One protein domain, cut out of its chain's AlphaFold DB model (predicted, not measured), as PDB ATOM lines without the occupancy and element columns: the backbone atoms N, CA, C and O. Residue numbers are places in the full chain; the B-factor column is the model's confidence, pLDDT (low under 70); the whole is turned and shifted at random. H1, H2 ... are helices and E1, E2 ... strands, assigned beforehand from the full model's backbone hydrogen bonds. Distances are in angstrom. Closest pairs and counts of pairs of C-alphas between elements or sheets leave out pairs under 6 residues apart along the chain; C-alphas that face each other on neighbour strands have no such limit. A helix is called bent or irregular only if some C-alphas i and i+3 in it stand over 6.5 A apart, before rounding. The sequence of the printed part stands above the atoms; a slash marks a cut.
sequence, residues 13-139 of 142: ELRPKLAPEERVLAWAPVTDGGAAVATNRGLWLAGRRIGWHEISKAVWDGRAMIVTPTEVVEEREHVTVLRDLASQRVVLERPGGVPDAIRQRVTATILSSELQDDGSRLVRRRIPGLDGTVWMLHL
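AT A GLANCE: This is residues 13 to 139 of the 142 residues of an uncharacterized protein of Allocatelliglobosispora scoriae (UniProt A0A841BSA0). A twisted sheet of seven strands runs the length of the model, its long bent strand E6 passing from E5 and E8 at one end to E7 at the other, where E11, E10 and E9 follow side by side. A smaller sheet, E1 E2 E3 E4, stands at the E5 and E8 end, and the one named helix, H1, packs on both sheets. The printed part has 127 residues, mostly strand, in the order E1 to E8, H1, E9 to E11; the large sheet is branched and mixed, the small one antiparallel in the order E1 E2 E3 E4. There are three meanders, each strand the antiparallel neighbour of the one before: E1 E2 E3 E4, E5 E6 E7 and E9 E10 E11. The whole is compact, with a radius of gyration of the C-alphas of 14.8 A and spans of 43 by 32 by 22 A.

HOW THE PARTS SIT: Begin at E6, residues 64 to 76, which bends by 54 degrees at residue 73. On one side of it lies E5, residues 55 to 60, its hairpin partner, with N 59 and O 66 at 2.8 A; on the other side lies antiparallel E8, residues 88 to 91, with N 65 and O 90 at 2.8 A. Residues 70 to 76 pair with E7, residues 79 to 84, in a hairpin, with N 73 and O 81 at 3.0 A. E11, residues 133 to 138, is parallel to E7 at 48 degrees, with N 82 and O 137 at 2.8 A. E10, residues 121 to 126, forms hairpins with E11, N 123 and O 136 at 2.8 A, and with edge strand E9, residues 110 to 115, N 114 and O 122 at 2.9 A. In the small sheet look for E1, residues 24 to 29, E2, residues 35 to 39, E3, residues 42 to 45, and E4, residues 48 to 51, successive hairpins with N 28 and O 36 at 3.0 A, N 37 and O 44 at 3.1 A, and N 43 and O 50 at 2.8 A. H1, residues 98 to 109, has every O i to N i+4 pair within hydrogen-bond range and is on both sheets. With the small sheet it makes two layers, a helix on one face of a sheet, at a height over the sheet of 8.6 A. It is over E2, and only just over E1, on which 3 of its C-alphas fall; on the local plane it stands at 38 degrees to E2, slantwise to the strands. The closest C-alphas of H1 and E5 are those of Pro 99 and Trp 60, 6.2 A apart. E4 and E5 meet only through their link.

IN THESE COORDINATES: Find C-alpha 24, where E1 begins, at (206.597, 203.847, 181.886). E6 runs 35.2 A from C-alpha 64 at (197.583, 189.552, 192.167) to C-alpha 76 at (187.499, 189.495, 158.464). H1 is 16.9 A long, E7 and E10 are 16.0 A each, and E11 is 15.6 A, ending with C-alpha 138 at (185.267, 188.447, 171.180).

THE WHOLE: The two C-alphas farthest apart are those of Glu 13 and Asp 117, 47.7 A. The printed part has no cut, and no link is long. Mean pLDDT of the printed part is 95.4, and no printed residue is under 70.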
ATOM      1  N   GLU A  13     218.155 195.329 184.878       88.62
ATOM      2  CA  GLU A  13     217.868 193.933 184.568       88.62
ATOM      3  C   GLU A  13     216.370 193.630 184.408       88.62
ATOM      4  O   GLU A  13     216.000 192.723 183.669       88.62
ATOM      5  N   LEU A  14     215.499 194.417 185.050       89.56
ATOM      6  CA  LEU A  14     214.041 194.281 184.950       89.56
ATOM      7  C   LEU A  14     213.438 195.227 183.907       89.56
ATOM      8  O   LEU A  14     212.225 195.216 183.677       89.56
ATOM      9  N   ARG A  15     214.256 196.093 183.302       89.69
ATOM     10  CA  ARG A  15     213.771 197.140 182.413       89.69
ATOM     11  C   ARG A  15     213.446 196.555 181.033       89.69
ATOM     12  O   ARG A  15     214.349 196.072 180.351       89.69
ATOM     13  N   PRO A  16     212.189 196.650 180.566       93.00
ATOM     14  CA  PRO A  16     211.840 196.197 179.228       93.00
ATOM     15  C   PRO A  16     212.508 197.054 178.147       93.00
ATOM     16  O   PRO A  16     212.815 198.235 178.352       93.00
ATOM     17  N   LYS A  17     212.676 196.466 176.958       92.88
ATOM     18  CA  LYS A  17     213.138 197.165 175.752       92.88
ATOM     19  C   LYS A  17     211.994 198.007 175.180       92.88
ATOM     20  O   LYS A  17     211.260 197.562 174.304       92.88
ATOM     21  N   LEU A  18     211.826 199.206 175.729       94.38
ATOM     22  CA  LEU A  18     210.773 200.138 175.330       94.38
ATOM     23  C   LEU A  18     210.943 200.574 173.871       94.38
ATOM     24  O   LEU A  18     212.051 200.892 173.437       94.38
ATOM     25  N   ALA A  19     209.833 200.626 173.135       93.00
ATOM     26  CA  ALA A  19     209.812 201.228 171.808       93.00
ATOM     27  C   ALA A  19     210.062 202.751 171.883       93.00
ATOM     28  O   ALA A  19     209.896 203.356 172.950       93.00
ATOM     29  N   PRO A  20     210.399 203.407 170.757       91.00
ATOM     30  CA  PRO A  20     210.367 204.863 170.684       91.00
ATOM     31  C   PRO A  20     209.023 205.412 171.190       91.00
ATOM     32  O   PRO A  20     207.964 204.839 170.928       91.00
ATOM     33  N   GLU A  21     209.077 206.500 171.963       91.38
ATOM     34  CA  GLU A  21     207.917 207.150 172.608       91.38
ATOM     35  C   GLU A  21     207.141 206.300 173.632       91.38
ATOM     36  O   GLU A  21     206.117 206.736 174.176       91.38
ATOM     37  N   GLU A  22     207.605 205.087 173.925       95.38
ATOM     38  CA  GLU A  22     207.030 204.280 174.984       95.38
ATOM     39  C   GLU A  22     207.561 204.753 176.344       95.38
ATOM     40  O   GLU A  22     208.763 204.785 176.606       95.38
ATOM     41  N   ARG A  23     206.643 205.144 177.230       94.75
ATOM     42  CA  ARG A  23     206.935 205.672 178.564       94.75
ATOM     43  C   ARG A  23     206.292 204.816 179.640       94.75
ATOM     44  O   ARG A  23     205.116 204.461 179.547       94.75
ATOM     45  N   VAL A  24     207.066 204.537 180.681       95.62
ATOM     46  CA  VAL A  24     206.597 203.847 181.886       95.62
ATOM     47  C   VAL A  24     205.642 204.756 182.649       95.62
ATOM     48  O   VAL A  24     205.891 205.951 182.799       95.62
ATOM     49  N   LEU A  25     204.545 204.176 183.124       95.50
ATOM     50  CA  LEU A  25     203.536 204.851 183.939       95.50
ATOM     51  C   LEU A  25     203.558 204.351 185.379       95.50
ATOM     52  O   LEU A  25     203.409 205.140 186.303       95.50
ATOM     53  N   ALA A  26     203.724 203.041 185.544       95.44
ATOM     54  CA  ALA A  26     203.846 202.368 186.825       95.44
ATOM     55  C   ALA A  26     204.586 201.044 186.624       95.44
ATOM     56  O   ALA A  26     204.554 200.464 185.533       95.44
ATOM     57  N   TRP A  27     205.223 200.548 187.679       96.44
ATOM     58  CA  TRP A  27     205.808 199.216 187.686       96.44
ATOM     59  C   TRP A  27     205.770 198.603 189.085       96.44
ATOM     60  O   TRP A  27     205.640 199.324 190.075       96.44
ATOM     61  N   ALA A  28     205.867 197.278 189.147       95.50
ATOM     62  CA  ALA A  28     205.955 196.520 190.385       95.50
ATOM     63  C   ALA A  28     206.774 195.236 190.163       95.50
ATOM     64  O   ALA A  28     206.615 194.602 189.112       95.50
ATOM     65  N   PRO A  29     207.619 194.824 191.126       95.12
ATOM     66  CA  PRO A  29     208.222 193.495 191.128       95.12
ATOM     67  C   PRO A  29     207.150 192.404 191.205       95.12
ATOM     68  O   PRO A  29     206.130 192.574 191.885       95.12
ATOM     69  N   VAL A  30     207.405 191.290 190.523       95.62
ATOM     70  CA  VAL A  30     206.564 190.089 190.563       95.62
ATOM     71  C   VAL A  30     207.244 189.044 191.439       95.62
ATOM     72  O   VAL A  30     208.449 188.848 191.317       95.62
ATOM     73  N   THR A  31     206.478 188.368 192.300       93.88
ATOM     74  CA  THR A  31     207.021 187.399 193.273       93.88
ATOM     75  C   THR A  31     207.823 186.268 192.623       93.88
ATOM     76  O   THR A  31     208.869 185.891 193.138       93.88
ATOM     77  N   ASP A  32     207.388 185.776 191.463       87.88
ATOM     78  CA  ASP A  32     208.069 184.686 190.743       87.88
ATOM     79  C   ASP A  32     209.209 185.192 189.834       87.88
ATOM     80  O   ASP A  32     209.692 184.483 188.950       87.88
ATOM     81  N   GLY A  33     209.647 186.436 190.046       88.75
ATOM     82  CA  GLY A  33     210.692 187.098 189.282       88.75
ATOM     83  C   GLY A  33     210.164 187.991 188.159       88.75
ATOM     84  O   GLY A  33     209.037 187.872 187.673       88.75
ATOM     85  N   GLY A  34     211.014 188.920 187.724       93.12
ATOM     86  CA  GLY A  34     210.649 189.917 186.724       93.12
ATOM     87  C   GLY A  34     209.888 191.114 187.308       93.12
ATOM     88  O   GLY A  34     209.889 191.378 188.512       93.12
ATOM     89  N   ALA A  35     209.240 191.870 186.425       95.12
ATOM     90  CA  ALA A  35     208.417 193.014 186.790       95.12
ATOM     91  C   ALA A  35     207.177 193.102 185.897       95.12
ATOM     92  O   ALA A  35     207.232 192.802 184.702       95.12
ATOM     93  N   ALA A  36     206.078 193.582 186.476       96.56
ATOM     94  CA  ALA A  36     204.942 194.087 185.728       96.56
ATOM     95  C   ALA A  36     205.180 195.570 185.451       96.56
ATOM     96  O   ALA A  36     205.292 196.362 186.388       96.56
ATOM     97  N   VAL A  37     205.272 195.955 184.176       97.19
ATOM     98  CA  VAL A  37     205.545 197.346 183.783       97.19
ATOM     99  C   VAL A  37     204.427 197.851 182.883       97.19
ATOM    100  O   VAL A  37     204.311 197.455 181.725       97.19
ATOM    101  N   ALA A  38     203.600 198.751 183.410       97.69
ATOM    102  CA  ALA A  38     202.539 199.405 182.657       97.69
ATOM    103  C   ALA A  38     203.096 200.633 181.923       97.69
ATOM    104  O   ALA A  38     203.663 201.539 182.545       97.69
ATOM    105  N   THR A  39     202.908 200.695 180.606       97.62
ATOM    106  CA  THR A  39     203.366 201.803 179.753       97.62
ATOM    107  C   THR A  39     202.199 202.508 179.063       97.62
ATOM    108  O   THR A  39     201.035 202.125 179.176       97.62
ATOM    109  N   ASN A  40     202.472 203.582 178.324       96.31
ATOM    110  CA  ASN A  40     201.474 204.173 177.426       96.31
ATOM    111  C   ASN A  40     201.094 203.266 176.238       96.31
ATOM    112  O   ASN A  40     200.068 203.542 175.623       96.31
ATOM    113  N   ARG A  41     201.873 202.225 175.912       96.69
ATOM    114  CA  ARG A  41     201.630 201.341 174.756       96.69
ATOM    115  C   ARG A  41     201.044 199.982 175.143       96.69
ATOM    116  O   ARG A  41     200.206 199.457 174.418       96.69
ATOM    117  N   GLY A  42     201.446 199.435 176.285       97.62
ATOM    118  CA  GLY A  42     200.975 198.131 176.734       97.62
ATOM    119  C   GLY A  42     201.450 197.771 178.133       97.62
ATOM    120  O   GLY A  42     202.067 198.574 178.840       97.62
ATOM    121  N   LEU A  43     201.167 196.535 178.518       98.06
ATOM    122  CA  LEU A  43     201.669 195.914 179.728       98.06
ATOM    123  C   LEU A  43     202.838 194.999 179.375       98.06
ATOM    124  O   LEU A  43     202.682 194.081 178.575       98.06
ATOM    125  N   TRP A  44     203.994 195.211 179.994       97.50
ATOM    126  CA  TRP A  44     205.083 194.244 179.933       97.50
ATOM    127  C   TRP A  44     204.959 193.235 181.070       97.50
ATOM    128  O   TRP A  44     204.892 193.624 182.237       97.50
ATOM    129  N   LEU A  45     204.957 191.953 180.706       94.44
ATOM    130  CA  LEU A  45     205.004 190.800 181.606       94.44
ATOM    131  C   LEU A  45     205.927 189.748 180.997       94.44
ATOM    132  O   LEU A  45     205.874 189.520 179.791       94.44
ATOM    133  N   ALA A  46     206.766 189.110 181.817       90.12
ATOM    134  CA  ALA A  46     207.673 188.038 181.382       90.12
ATOM    135  C   ALA A  46     208.477 188.381 180.103       90.12
ATOM    136  O   ALA A  46     208.634 187.558 179.206       90.12
ATOM    137  N   GLY A  47     208.940 189.630 179.983       89.50
ATOM    138  CA  GLY A  47     209.760 190.085 178.853       89.50
ATOM    139  C   GLY A  47     209.012 190.355 177.542       89.50
ATOM    140  O   GLY A  47     209.646 190.794 176.583       89.50
ATOM    141  N   ARG A  48     207.687 190.171 177.488       93.75
ATOM    142  CA  ARG A  48     206.852 190.512 176.323       93.75
ATOM    143  C   ARG A  48     205.907 191.669 176.623       93.75
ATOM    144  O   ARG A  48     205.435 191.812 177.750       93.75
ATOM    145  N   ARG A  49     205.600 192.469 175.601       96.50
ATOM    146  CA  ARG A  49     204.580 193.519 175.668       96.50
ATOM    147  C   ARG A  49     203.249 192.972 175.169       96.50
ATOM    148  O   ARG A  49     203.187 192.484 174.049       96.50
ATOM    149  N   ILE A  50     202.211 193.119 175.978       97.19
ATOM    150  CA  ILE A  50     200.815 192.890 175.608       97.19
ATOM    151  C   ILE A  50     200.191 194.268 175.384       97.19
ATOM    152  O   ILE A  50     200.190 195.111 176.287       97.19
ATOM    153  N   GLY A  51     199.715 194.541 174.177       96.81
ATOM    154  CA  GLY A  51     199.019 195.772 173.840       96.81
ATOM    155  C   GLY A  51     197.750 195.932 174.671       96.81
ATOM    156  O   GLY A  51     197.050 194.970 174.972       96.81
ATOM    157  N   TRP A  52     197.406 197.169 175.037       97.69
ATOM    158  CA  TRP A  52     196.220 197.409 175.870       97.69
ATOM    159  C   TRP A  52     194.909 196.923 175.226       97.69
ATOM    160  O   TRP A  52     193.981 196.549 175.936       97.69
ATOM    161  N   HIS A  53     194.851 196.906 173.892       95.62
ATOM    162  CA  HIS A  53     193.713 196.425 173.110       95.62
ATOM    163  C   HIS A  53     193.646 194.892 173.023       95.62
ATOM    164  O   HIS A  53     192.577 194.372 172.726       95.62
ATOM    165  N   GLU A  54     194.730 194.188 173.352       96.56
ATOM    166  CA  GLU A  54     194.843 192.720 173.356       96.56
ATOM    167  C   GLU A  54     194.534 192.120 174.740       96.56
ATOM    168  O   GLU A  54     194.728 190.931 174.970       96.56
ATOM    169  N   ILE A  55     194.096 192.938 175.703       97.44
ATOM    170  CA  ILE A  55     193.676 192.490 177.035       97.44
ATOM    171  C   ILE A  55     192.156 192.593 177.101       97.44
ATOM    172  O   ILE A  55     191.606 193.699 177.133       97.44
ATOM    173  N   SER A  56     191.448 191.465 177.115       95.06
ATOM    174  CA  SER A  56     189.986 191.463 177.244       95.06
ATOM    175  C   SER A  56     189.556 191.822 178.662       95.06
ATOM    176  O   SER A  56     188.605 192.585 178.846       95.06
ATOM    177  N   LYS A  57     190.301 191.340 179.661       94.62
ATOM    178  CA  LYS A  57     189.988 191.511 181.079       94.62
ATOM    179  C   LYS A  57     191.251 191.686 181.918       94.62
ATOM    180  O   LYS A  57     192.258 191.015 181.715       94.62
ATOM    181  N   ALA A  58     191.181 192.579 182.900       96.75
ATOM    182  CA  ALA A  58     192.204 192.728 183.927       96.75
ATOM    183  C   ALA A  58     191.538 192.941 185.289       96.75
ATOM    184  O   ALA A  58     190.711 193.838 185.445       96.75
ATOM    185  N   VAL A  59     191.896 192.117 186.270       97.06
ATOM    186  CA  VAL A  59     191.320 192.137 187.619       97.06
ATOM    187  C   VAL A  59     192.436 192.226 188.643       97.06
ATOM    188  O   VAL A  59     193.433 191.519 188.545       97.06
ATOM    189  N   TRP A  60     192.253 193.087 189.638       97.44
ATOM    190  CA  TRP A  60     193.077 193.118 190.838       97.44
ATOM    191  C   TRP A  60     192.294 192.490 191.984       97.44
ATOM    192  O   TRP A  60     191.193 192.949 192.279       97.44
ATOM    193  N   ASP A  61     192.851 191.466 192.626       95.12
ATOM    194  CA  ASP A  61     192.202 190.782 193.756       95.12
ATOM    195  C   ASP A  61     192.700 191.254 195.137       95.12
ATOM    196  O   ASP A  61     192.348 190.672 196.159       95.12
ATOM    197  N   GLY A  62     193.535 192.298 195.179       95.12
ATOM    198  CA  GLY A  62     194.207 192.767 196.397       95.12
ATOM    199  C   GLY A  62     195.656 192.291 196.532       95.12
ATOM    200  O   GLY A  62     196.418 192.903 197.280       95.12
ATOM    201  N   ARG A  63     196.061 191.255 195.787       95.38
ATOM    202  CA  ARG A  63     197.420 190.691 195.821       95.38
ATOM    203  C   ARG A  63     198.003 190.387 194.440       95.38
ATOM    204  O   ARG A  63     199.206 190.544 194.230       95.38
ATOM    205  N   ALA A  64     197.181 189.929 193.508       97.06
ATOM    206  CA  ALA A  64     197.583 189.552 192.167       97.06
ATOM    207  C   ALA A  64     196.778 190.296 191.104       97.06
ATOM    208  O   ALA A  64     195.566 190.490 191.219       97.06
ATOM    209  N   MET A  65     197.475 190.674 190.034       97.38
ATOM    210  CA  MET A  65     196.843 191.060 188.783       97.38
ATOM    211  C   MET A  65     196.525 189.797 187.990       97.38
ATOM    212  O   MET A  65     197.429 189.052 187.621       97.38
ATOM    213  N   ILE A  66     195.245 189.562 187.722       97.62
ATOM    214  CA  ILE A  66     194.776 188.556 186.772       97.62
ATOM    215  C   ILE A  66     194.546 189.257 185.438       97.62
ATOM    216  O   ILE A  66     193.676 190.121 185.339       97.62
ATOM    217  N   VAL A  67     195.338 188.913 184.430       97.25
ATOM    218  CA  VAL A  67     195.270 189.493 183.084       97.25
ATOM    219  C   VAL A  67     194.843 188.408 182.111       97.25
ATOM    220  O   VAL A  67     195.487 187.367 182.042       97.25
ATOM    221  N   THR A  68     193.784 188.657 181.351       97.25
ATOM    222  CA  THR A  68     193.288 187.776 180.290       97.25
ATOM    223  C   THR A  68     193.657 188.407 178.950       97.25
ATOM    224  O   THR A  68     193.040 189.401 178.555       97.25
ATOM    225  N   PRO A  69     194.717 187.924 178.283       97.12
ATOM    226  CA  PRO A  69     195.032 188.357 176.935       97.12
ATOM    227  C   PRO A  69     194.092 187.693 175.930       97.12
ATOM    228  O   PRO A  69     193.406 186.726 176.250       97.12
ATOM    229  N   THR A  70     194.128 188.178 174.702       96.88
ATOM    230  CA  THR A  70     193.425 187.585 173.570       96.88
ATOM    231  C   THR A  70     194.382 187.173 172.473       96.88
ATOM    232  O   THR A  70     195.458 187.754 172.335       96.88
ATOM    233  N   GLU A  71     193.954 186.222 171.655       96.12
ATOM    234  CA  GLU A  71     194.590 185.900 170.379       96.12
ATOM    235  C   GLU A  71     193.614 186.105 169.220       96.12
ATOM    236  O   GLU A  71     192.398 185.978 169.388       96.12
ATOM    237  N   VAL A  72     194.166 186.425 168.048       96.88
ATOM    238  CA  VAL A  72     193.417 186.483 166.792       96.88
ATOM    239  C   VAL A  72     193.187 185.067 166.294       96.88
ATOM    240  O   VAL A  72     194.143 184.323 166.092       96.88
ATOM    241  N   VAL A  73     191.922 184.713 166.079       97.31
ATOM    242  CA  VAL A  73     191.539 183.413 165.506       97.31
ATOM    243  C   VAL A  73     191.113 183.527 164.045       97.31
ATOM    244  O   VAL A  73     191.260 182.571 163.289       97.31
ATOM    245  N   GLU A  74     190.616 184.693 163.628       97.25
ATOM    246  CA  GLU A  74     190.182 184.958 162.255       97.25
ATOM    247  C   GLU A  74     190.254 186.465 161.969       97.25
ATOM    248  O   GLU A  74     189.841 187.278 162.797       97.25
ATOM    249  N   GLU A  75     190.738 186.842 160.787       96.50
ATOM    250  CA  GLU A  75     190.639 188.212 160.275       96.50
ATOM    251  C   GLU A  75     189.522 188.277 159.231       96.50
ATOM    252  O   GLU A  75     189.547 187.545 158.239       96.50
ATOM    253  N   ARG A  76     188.550 189.168 159.438       94.88
ATOM    254  CA  ARG A  76     187.499 189.495 158.464       94.88
ATOM    255  C   ARG A  76     187.726 190.907 157.946       94.88
ATOM    256  O   ARG A  76     188.383 191.706 158.601       94.88
ATOM    257  N   GLU A  77     187.122 191.236 156.805       87.19
ATOM    258  CA  GLU A  77     187.350 192.494 156.070       87.19
ATOM    259  C   GLU A  77     187.368 193.760 156.953       87.19
ATOM    260  O   GLU A  77     188.174 194.658 156.727       87.19
ATOM    261  N   HIS A  78     186.539 193.815 158.003       91.75
ATOM    262  CA  HIS A  78     186.451 194.969 158.905       91.75
ATOM    263  C   HIS A  78     186.485 194.627 160.400       91.75
ATOM    264  O   HIS A  78     186.327 195.527 161.226       91.75
ATOM    265  N   VAL A  79     186.636 193.351 160.763       96.25
ATOM    266  CA  VAL A  79     186.524 192.881 162.151       96.25
ATOM    267  C   VAL A  79     187.542 191.780 162.404       96.25
ATOM    268  O   VAL A  79     187.562 190.779 161.695       96.25
ATOM    269  N   THR A  80     188.322 191.930 163.467       97.25
ATOM    270  CA  THR A  80     189.223 190.884 163.951       97.25
ATOM    271  C   THR A  80     188.482 190.021 164.970       97.25
ATOM    272  O   THR A  80     187.963 190.528 165.967       97.25
ATOM    273  N   VAL A  81     188.405 188.714 164.740       97.75
ATOM    274  CA  VAL A  81     187.770 187.771 165.666       97.75
ATOM    275  C   VAL A  81     188.803 187.299 166.678       97.75
ATOM    276  O   VAL A  81     189.899 186.862 166.317       97.75
ATOM    277  N   LEU A  82     188.446 187.390 167.954       97.62
ATOM    278  CA  LEU A  82     189.326 187.120 169.079       97.62
ATOM    279  C   LEU A  82     188.759 186.017 169.969       97.62
ATOM    280  O   LEU A  82     187.549 185.957 170.197       97.62
ATOM    281  N   ARG A  83     189.651 185.226 170.569       97.06
ATOM    282  CA  ARG A  83     189.324 184.423 171.753       97.06
ATOM    283  C   ARG A  83     190.177 184.841 172.942       97.06
ATOM    284  O   ARG A  83     191.308 185.305 172.778       97.06
ATOM    285  N   ASP A  84     189.636 184.641 174.135       96.62
ATOM    286  CA  ASP A  84     190.389 184.797 175.374       96.62
ATOM    287  C   ASP A  84     191.413 183.665 175.519       96.62
ATOM    288  O   ASP A  84     191.086 182.481 175.421       96.62
ATOM    289  N   LEU A  85     192.662 184.042 175.783       95.88
ATOM    290  CA  LEU A  85     193.710 183.127 176.214       95.88
ATOM    291  C   LEU A  85     193.581 182.832 177.711       95.88
ATOM    292  O   LEU A  85     192.923 183.549 178.471       95.88
ATOM    293  N   ALA A  86     194.303 181.805 178.166       95.06
ATOM    294  CA  ALA A  86     194.424 181.505 179.586       95.06
ATOM    295  C   ALA A  86     194.858 182.747 180.388       95.06
ATOM    296  O   ALA A  86     195.828 183.442 180.056       95.06
ATOM    297  N   SER A  87     194.129 183.009 181.475       95.94
ATOM    298  CA  SER A  87     194.395 184.158 182.335       95.94
ATOM    299  C   SER A  87     195.719 183.987 183.076       95.94
ATOM    300  O   SER A  87     195.958 182.981 183.741       95.94
ATOM    301  N   GLN A  88     196.571 185.002 182.998       95.25
ATOM    302  CA  GLN A  88     197.844 185.070 183.703       95.25
ATOM    303  C   GLN A  88     197.637 185.714 185.069       95.25
ATOM    304  O   GLN A  88     197.244 186.878 185.162       95.25
ATOM    305  N   ARG A  89     197.919 184.961 186.134       96.31
ATOM    306  CA  ARG A  89     197.933 185.464 187.511       96.31
ATOM    307  C   ARG A  89     199.340 185.941 187.863       96.31
ATOM    308  O   ARG A  89     200.276 185.156 187.838       96.31
ATOM    309  N   VAL A  90     199.469 187.213 188.227       96.25
ATOM    310  CA  VAL A  90     200.752 187.870 188.512       96.25
ATOM    311  C   VAL A  90     200.708 188.483 189.909       96.25
ATOM    312  O   VAL A  90     200.041 189.494 190.122       96.25
ATOM    313  N   VAL A  91     201.403 187.875 190.872       97.38
ATOM    314  CA  VAL A  91     201.481 188.389 192.251       97.38
ATOM    315  C   VAL A  91     202.433 189.580 192.300       97.38
ATOM    316  O   VAL A  91     203.592 189.455 191.914       97.38
ATOM    317  N   LEU A  92     201.949 190.731 192.776       96.38
ATOM    318  CA  LEU A  92     202.742 191.958 192.870       96.38
ATOM    319  C   LEU A  92     203.215 192.166 194.310       96.38
ATOM    320  O   LEU A  92     202.392 192.288 195.214       96.38
ATOM    321  N   GLU A  93     204.525 192.259 194.530       94.38
ATOM    322  CA  GLU A  93     205.081 192.432 195.884       94.38
ATOM    323  C   GLU A  93     204.811 193.828 196.447       94.38
ATOM    324  O   GLU A  93     204.457 194.016 197.609       94.38
ATOM    325  N   ARG A  94     204.998 194.832 195.591       92.19
ATOM    326  CA  ARG A  94     204.808 196.249 195.894       92.19
ATOM    327  C   ARG A  94     203.959 196.842 194.775       92.19
ATOM    328  O   ARG A  94     204.509 197.473 193.877       92.19
ATOM    329  N   PRO A  95     202.634 196.596 194.778       93.25
ATOM    330  CA  PRO A  95     201.776 196.871 193.625       93.25
ATOM    331  C   PRO A  95     201.756 198.347 193.220       93.25
ATOM    332  O   PRO A  95     201.597 198.653 192.039       93.25
ATOM    333  N   GLY A  96     201.936 199.267 194.176       92.88
ATOM    334  CA  GLY A  96     201.966 200.702 193.903       92.88
ATOM    335  C   GLY A  96     200.763 201.147 193.063       92.88
ATOM    336  O   GLY A  96     199.630 200.763 193.337       92.88
ATOM    337  N   GLY A  97     201.020 201.931 192.013       94.56
ATOM    338  CA  GLY A  97     199.992 202.367 191.061       94.56
ATOM    339  C   GLY A  97     199.720 201.394 189.906       94.56
ATOM    340  O   GLY A  97     198.968 201.749 189.001       94.56
ATOM    341  N   VAL A  98     200.336 200.203 189.875       96.44
ATOM    342  CA  VAL A  98     200.222 199.271 188.736       96.44
ATOM    343  C   VAL A  98     198.785 198.806 188.497       96.44
ATOM    344  O   VAL A  98     198.342 198.924 187.351       96.44
ATOM    345  N   PRO A  99     198.021 198.344 189.510       97.19
ATOM    346  CA  PRO A  99     196.643 197.907 189.287       97.19
ATOM    347  C   PRO A  99     195.757 199.001 188.680       97.19
ATOM    348  O   PRO A  99     195.040 198.765 187.706       97.19
ATOM    349  N   ASP A 100     195.854 200.223 189.211       97.00
ATOM    350  CA  ASP A 100     195.096 201.368 188.708       97.00
ATOM    351  C   ASP A 100     195.530 201.767 187.295       97.00
ATOM    352  O   ASP A 100     194.674 202.043 186.454       97.00
ATOM    353  N   ALA A 101     196.836 201.767 187.007       97.12
ATOM    354  CA  ALA A 101     197.355 202.076 185.680       97.12
ATOM    355  C   ALA A 101     196.866 201.069 184.630       97.12
ATOM    356  O   ALA A 101     196.423 201.482 183.560       97.12
ATOM    357  N   ILE A 102     196.897 199.766 184.940       97.62
ATOM    358  CA  ILE A 102     196.390 198.713 184.051       97.62
ATOM    359  C   ILE A 102     194.896 198.914 183.801       97.62
ATOM    360  O   ILE A 102     194.489 199.006 182.644       97.62
ATOM    361  N   ARG A 103     194.088 199.049 184.865       96.38
ATOM    362  CA  ARG A 103     192.636 199.253 184.738       96.38
ATOM    363  C   ARG A 103     192.330 200.459 183.853       96.38
ATOM    364  O   ARG A 103     191.607 200.331 182.872       96.38
ATOM    365  N   GLN A 104     192.924 201.612 184.161       96.81
ATOM    366  CA  GLN A 104     192.707 202.843 183.397       96.81
ATOM    367  C   GLN A 104     193.096 202.684 181.926       96.81
ATOM    368  O   GLN A 104     192.387 203.177 181.053       96.81
ATOM    369  N   ARG A 105     194.206 201.998 181.630       97.56
ATOM    370  CA  ARG A 105     194.681 201.831 180.254       97.56
ATOM    371  C   ARG A 105     193.830 200.875 179.443       97.56
ATOM    372  O   ARG A 105     193.488 201.233 178.322       97.56
ATOM    373  N   VAL A 106     193.458 199.724 180.002       96.69
ATOM    374  CA  VAL A 106     192.555 198.773 179.341       96.69
ATOM    375  C   VAL A 106     191.221 199.458 179.046       96.69
ATOM    376  O   VAL A 106     190.796 199.493 177.892       96.69
ATOM    377  N   THR A 107     190.612 200.110 180.044       96.19
ATOM    378  CA  THR A 107     189.339 200.825 179.863       96.19
ATOM    379  C   THR A 107     189.443 201.943 178.826       96.19
ATOM    380  O   THR A 107     188.557 202.072 177.991       96.19
ATOM    381  N   ALA A 108     190.535 202.716 178.810       95.69
ATOM    382  CA  ALA A 108     190.718 203.820 177.863       95.69
ATOM    383  C   ALA A 108     190.867 203.382 176.394       95.69
ATOM    384  O   ALA A 108     190.829 204.235 175.500       95.69
ATOM    385  N   THR A 109     191.065 202.085 176.128       96.81
ATOM    386  CA  THR A 109     191.008 201.567 174.755       96.81
ATOM    387  C   THR A 109     189.580 201.413 174.258       96.81
ATOM    388  O   THR A 109     189.363 201.568 173.064       96.81
ATOM    389  N   ILE A 110     188.610 201.145 175.132       96.81
ATOM    390  CA  ILE A 110     187.246 200.780 174.742       96.81
ATOM    391  C   ILE A 110     186.469 202.041 174.356       96.81
ATOM    392  O   ILE A 110     186.318 202.960 175.158       96.81
ATOM    393  N   LEU A 111     185.971 202.076 173.121       97.56
ATOM    394  CA  LEU A 111     185.128 203.156 172.599       97.56
ATOM    395  C   LEU A 111     183.650 202.767 172.596       97.56
ATOM    396  O   LEU A 111     182.794 203.596 172.881       97.56
ATOM    397  N   SER A 112     183.361 201.504 172.295       97.56
ATOM    398  CA  SER A 112     182.033 200.907 172.413       97.56
ATOM    399  C   SER A 112     182.166 199.415 172.699       97.56
ATOM    400  O   SER A 112     183.172 198.794 172.351       97.56
ATOM    401  N   SER A 113     181.158 198.845 173.351       97.00
ATOM    402  CA  SER A 113     181.039 197.407 173.558       97.00
ATOM    403  C   SER A 113     179.574 197.008 173.527       97.00
ATOM    404  O   SER A 113     178.761 197.612 174.223       97.00
ATOM    405  N   GLU A 114     179.273 195.966 172.765       97.69
ATOM    406  CA  GLU A 114     177.931 195.429 172.591       97.69
ATOM    407  C   GLU A 114     177.964 193.910 172.771       97.69
ATOM    408  O   GLU A 114     178.847 193.240 172.234       97.69
ATOM    409  N   LEU A 115     177.044 193.374 173.574       97.31
ATOM    410  CA  LEU A 115     176.838 191.933 173.717       97.31
ATOM    411  C   LEU A 115     175.856 191.495 172.632       97.31
ATOM    412  O   LEU A 115     174.821 192.133 172.471       97.31
ATOM    413  N   GLN A 116     176.205 190.458 171.889       96.56
ATOM    414  CA  GLN A 116     175.369 189.882 170.844       96.56
ATOM    415  C   GLN A 116     174.520 188.739 171.415       96.56
ATOM    416  O   GLN A 116     174.828 188.193 172.480       96.56
ATOM    417  N   ASP A 117     173.470 188.356 170.693       96.38
ATOM    418  CA  ASP A 117     172.536 187.305 171.121       96.38
ATOM    419  C   ASP A 117     173.204 185.924 171.252       96.38
ATOM    420  O   ASP A 117     172.776 185.097 172.055       96.38
ATOM    421  N   ASP A 118     174.288 185.683 170.508       95.25
ATOM    422  CA  ASP A 118     175.091 184.454 170.563       95.25
ATOM    423  C   ASP A 118     176.118 184.434 171.716       95.25
ATOM    424  O   ASP A 118     176.920 183.507 171.831       95.25
ATOM    425  N   GLY A 119     176.113 185.459 172.576       95.12
ATOM    426  CA  GLY A 119     177.042 185.606 173.695       95.12
ATOM    427  C   GLY A 119     178.409 186.183 173.318       95.12
ATOM    428  O   GLY A 119     179.209 186.469 174.215       95.12
ATOM    429  N   SER A 120     178.684 186.405 172.029       96.50
ATOM    430  CA  SER A 120     179.876 187.125 171.584       96.50
ATOM    431  C   SER A 120     179.782 188.617 171.914       96.50
ATOM    432  O   SER A 120     178.713 189.170 172.187       96.50
ATOM    433  N   ARG A 121     180.924 189.307 171.921       97.06
ATOM    434  CA  ARG A 121     180.993 190.735 172.238       97.06
ATOM    435  C   ARG A 121     181.721 191.499 171.146       97.06
ATOM    436  O   ARG A 121     182.933 191.360 170.992       97.06
ATOM    437  N   LEU A 122     180.998 192.369 170.447       97.62
ATOM    438  CA  LEU A 122     181.579 193.306 169.494       97.62
ATOM    439  C   LEU A 122     182.119 194.524 170.253       97.62
ATOM    440  O   LEU A 122     181.405 195.179 171.016       97.62
ATOM    441  N   VAL A 123     183.403 194.823 170.086       97.75
ATOM    442  CA  VAL A 123     184.099 195.898 170.794       97.75
ATOM    443  C   VAL A 123     184.858 196.752 169.797       97.75
ATOM    444  O   VAL A 123     185.659 196.251 169.012       97.75
ATOM    445  N   ARG A 124     184.666 198.068 169.867       97.94
ATOM    446  CA  ARG A 124     185.516 199.019 169.154       97.94
ATOM    447  C   ARG A 124     186.610 199.508 170.084       97.94
ATOM    448  O   ARG A 124     186.305 200.072 171.139       97.94
ATOM    449  N   ARG A 125     187.877 199.338 169.700       97.44
ATOM    450  CA  ARG A 125     189.029 199.748 170.515       97.44
ATOM    451  C   ARG A 125     189.962 200.714 169.796       97.44
ATOM    452  O   ARG A 125     190.195 200.598 168.599       97.44
ATOM    453  N   ARG A 126     190.536 201.663 170.535       96.75
ATOM    454  CA  ARG A 126     191.698 202.459 170.111       96.75
ATOM    455  C   ARG A 126     192.975 201.648 170.321       96.75
ATOM    456  O   ARG A 126     193.140 201.049 171.385       96.75
ATOM    457  N   ILE A 127     193.910 201.722 169.374       94.88
ATOM    458  CA  ILE A 127     195.253 201.154 169.535       94.88
ATOM    459  C   ILE A 127     196.233 202.256 169.964       94.88
ATOM    460  O   ILE A 127     196.478 203.199 169.217       94.88
ATOM    461  N   PRO A 128     196.821 202.180 171.168       92.44
ATOM    462  CA  PRO A 128     197.790 203.171 171.618       92.44
ATOM    463  C   PRO A 128     199.022 203.238 170.707       92.44
ATOM    464  O   PRO A 128     199.815 202.304 170.650       92.44
ATOM    465  N   GLY A 129     199.239 204.393 170.074       89.38
ATOM    466  CA  GLY A 129     200.370 204.624 169.162       89.38
ATOM    467  C   GLY A 129     200.092 204.415 167.697       89.38
ATOM    468  O   GLY A 129     201.001 204.627 166.908       89.38
ATOM    469  N   LEU A 130     198.855 204.076 167.357       89.38
ATOM    470  CA  LEU A 130     198.360 204.136 165.998       89.38
ATOM    471  C   LEU A 130     197.173 205.096 165.962       89.38
ATOM    472  O   LEU A 130     196.331 205.096 166.867       89.38
ATOM    473  N   ASP A 131     197.107 205.901 164.908       87.00
ATOM    474  CA  ASP A 131     195.933 206.713 164.627       87.00
ATOM    475  C   ASP A 131     194.870 205.813 164.004       87.00
ATOM    476  O   ASP A 131     194.959 205.413 162.846       87.00
ATOM    477  N   GLY A 132     193.877 205.434 164.806       88.75
ATOM    478  CA  GLY A 132     192.798 204.581 164.336       88.75
ATOM    479  C   GLY A 132     192.056 203.846 165.438       88.75
ATOM    480  O   GLY A 132     192.353 203.937 166.636       88.75
ATOM    481  N   THR A 133     191.046 203.107 164.999       95.12
ATOM    482  CA  THR A 133     190.240 202.228 165.840       95.12
ATOM    483  C   THR A 133     190.047 200.909 165.126       95.12
ATOM    484  O   THR A 133     189.859 200.913 163.914       95.12
ATOM    485  N   VAL A 134     190.009 199.823 165.878       95.38
ATOM    486  CA  VAL A 134     189.742 198.481 165.368       95.38
ATOM    487  C   VAL A 134     188.429 197.963 165.923       95.38
ATOM    488  O   VAL A 134     188.058 198.284 167.057       95.38
ATOM    489  N   TRP A 135     187.724 197.182 165.113       97.69
ATOM    490  CA  TRP A 135     186.572 196.406 165.550       97.69
ATOM    491  C   TRP A 135     187.015 194.985 165.854       97.69
ATOM    492  O   TRP A 135     187.737 194.369 165.074       97.69
ATOM    493  N   MET A 136     186.586 194.488 167.005       97.69
ATOM    494  CA  MET A 136     186.966 193.185 167.524       97.69
ATOM    495  C   MET A 136     185.718 192.423 167.939       97.69
ATOM    496  O   MET A 136     184.916 192.952 168.707       97.69
ATOM    497  N   LEU A 137     185.562 191.192 167.468       97.75
ATOM    498  CA  LEU A 137     184.508 190.290 167.923       97.75
ATOM    499  C   LEU A 137     185.120 189.277 168.888       97.75
ATOM    500  O   LEU A 137     185.837 188.377 168.463       97.75
ATOM    501  N   HIS A 138     184.858 189.431 170.182       97.06
ATOM    502  CA  HIS A 138     185.267 188.447 171.180       97.06
ATOM    503  C   HIS A 138     184.258 187.307 171.202       97.06
ATOM    504  O   HIS A 138     183.080 187.533 171.483       97.06
ATOM    505  N   LEU A 139     184.723 186.095 170.932       96.31
ATOM    506  CA  LEU A 139     183.913 184.893 171.075       96.31
ATOM    507  C   LEU A 139     183.534 184.671 172.553       96.31
ATOM    508  O   LEU A 139     184.288 185.086 173.443       96.31
TER     509      LEU A 139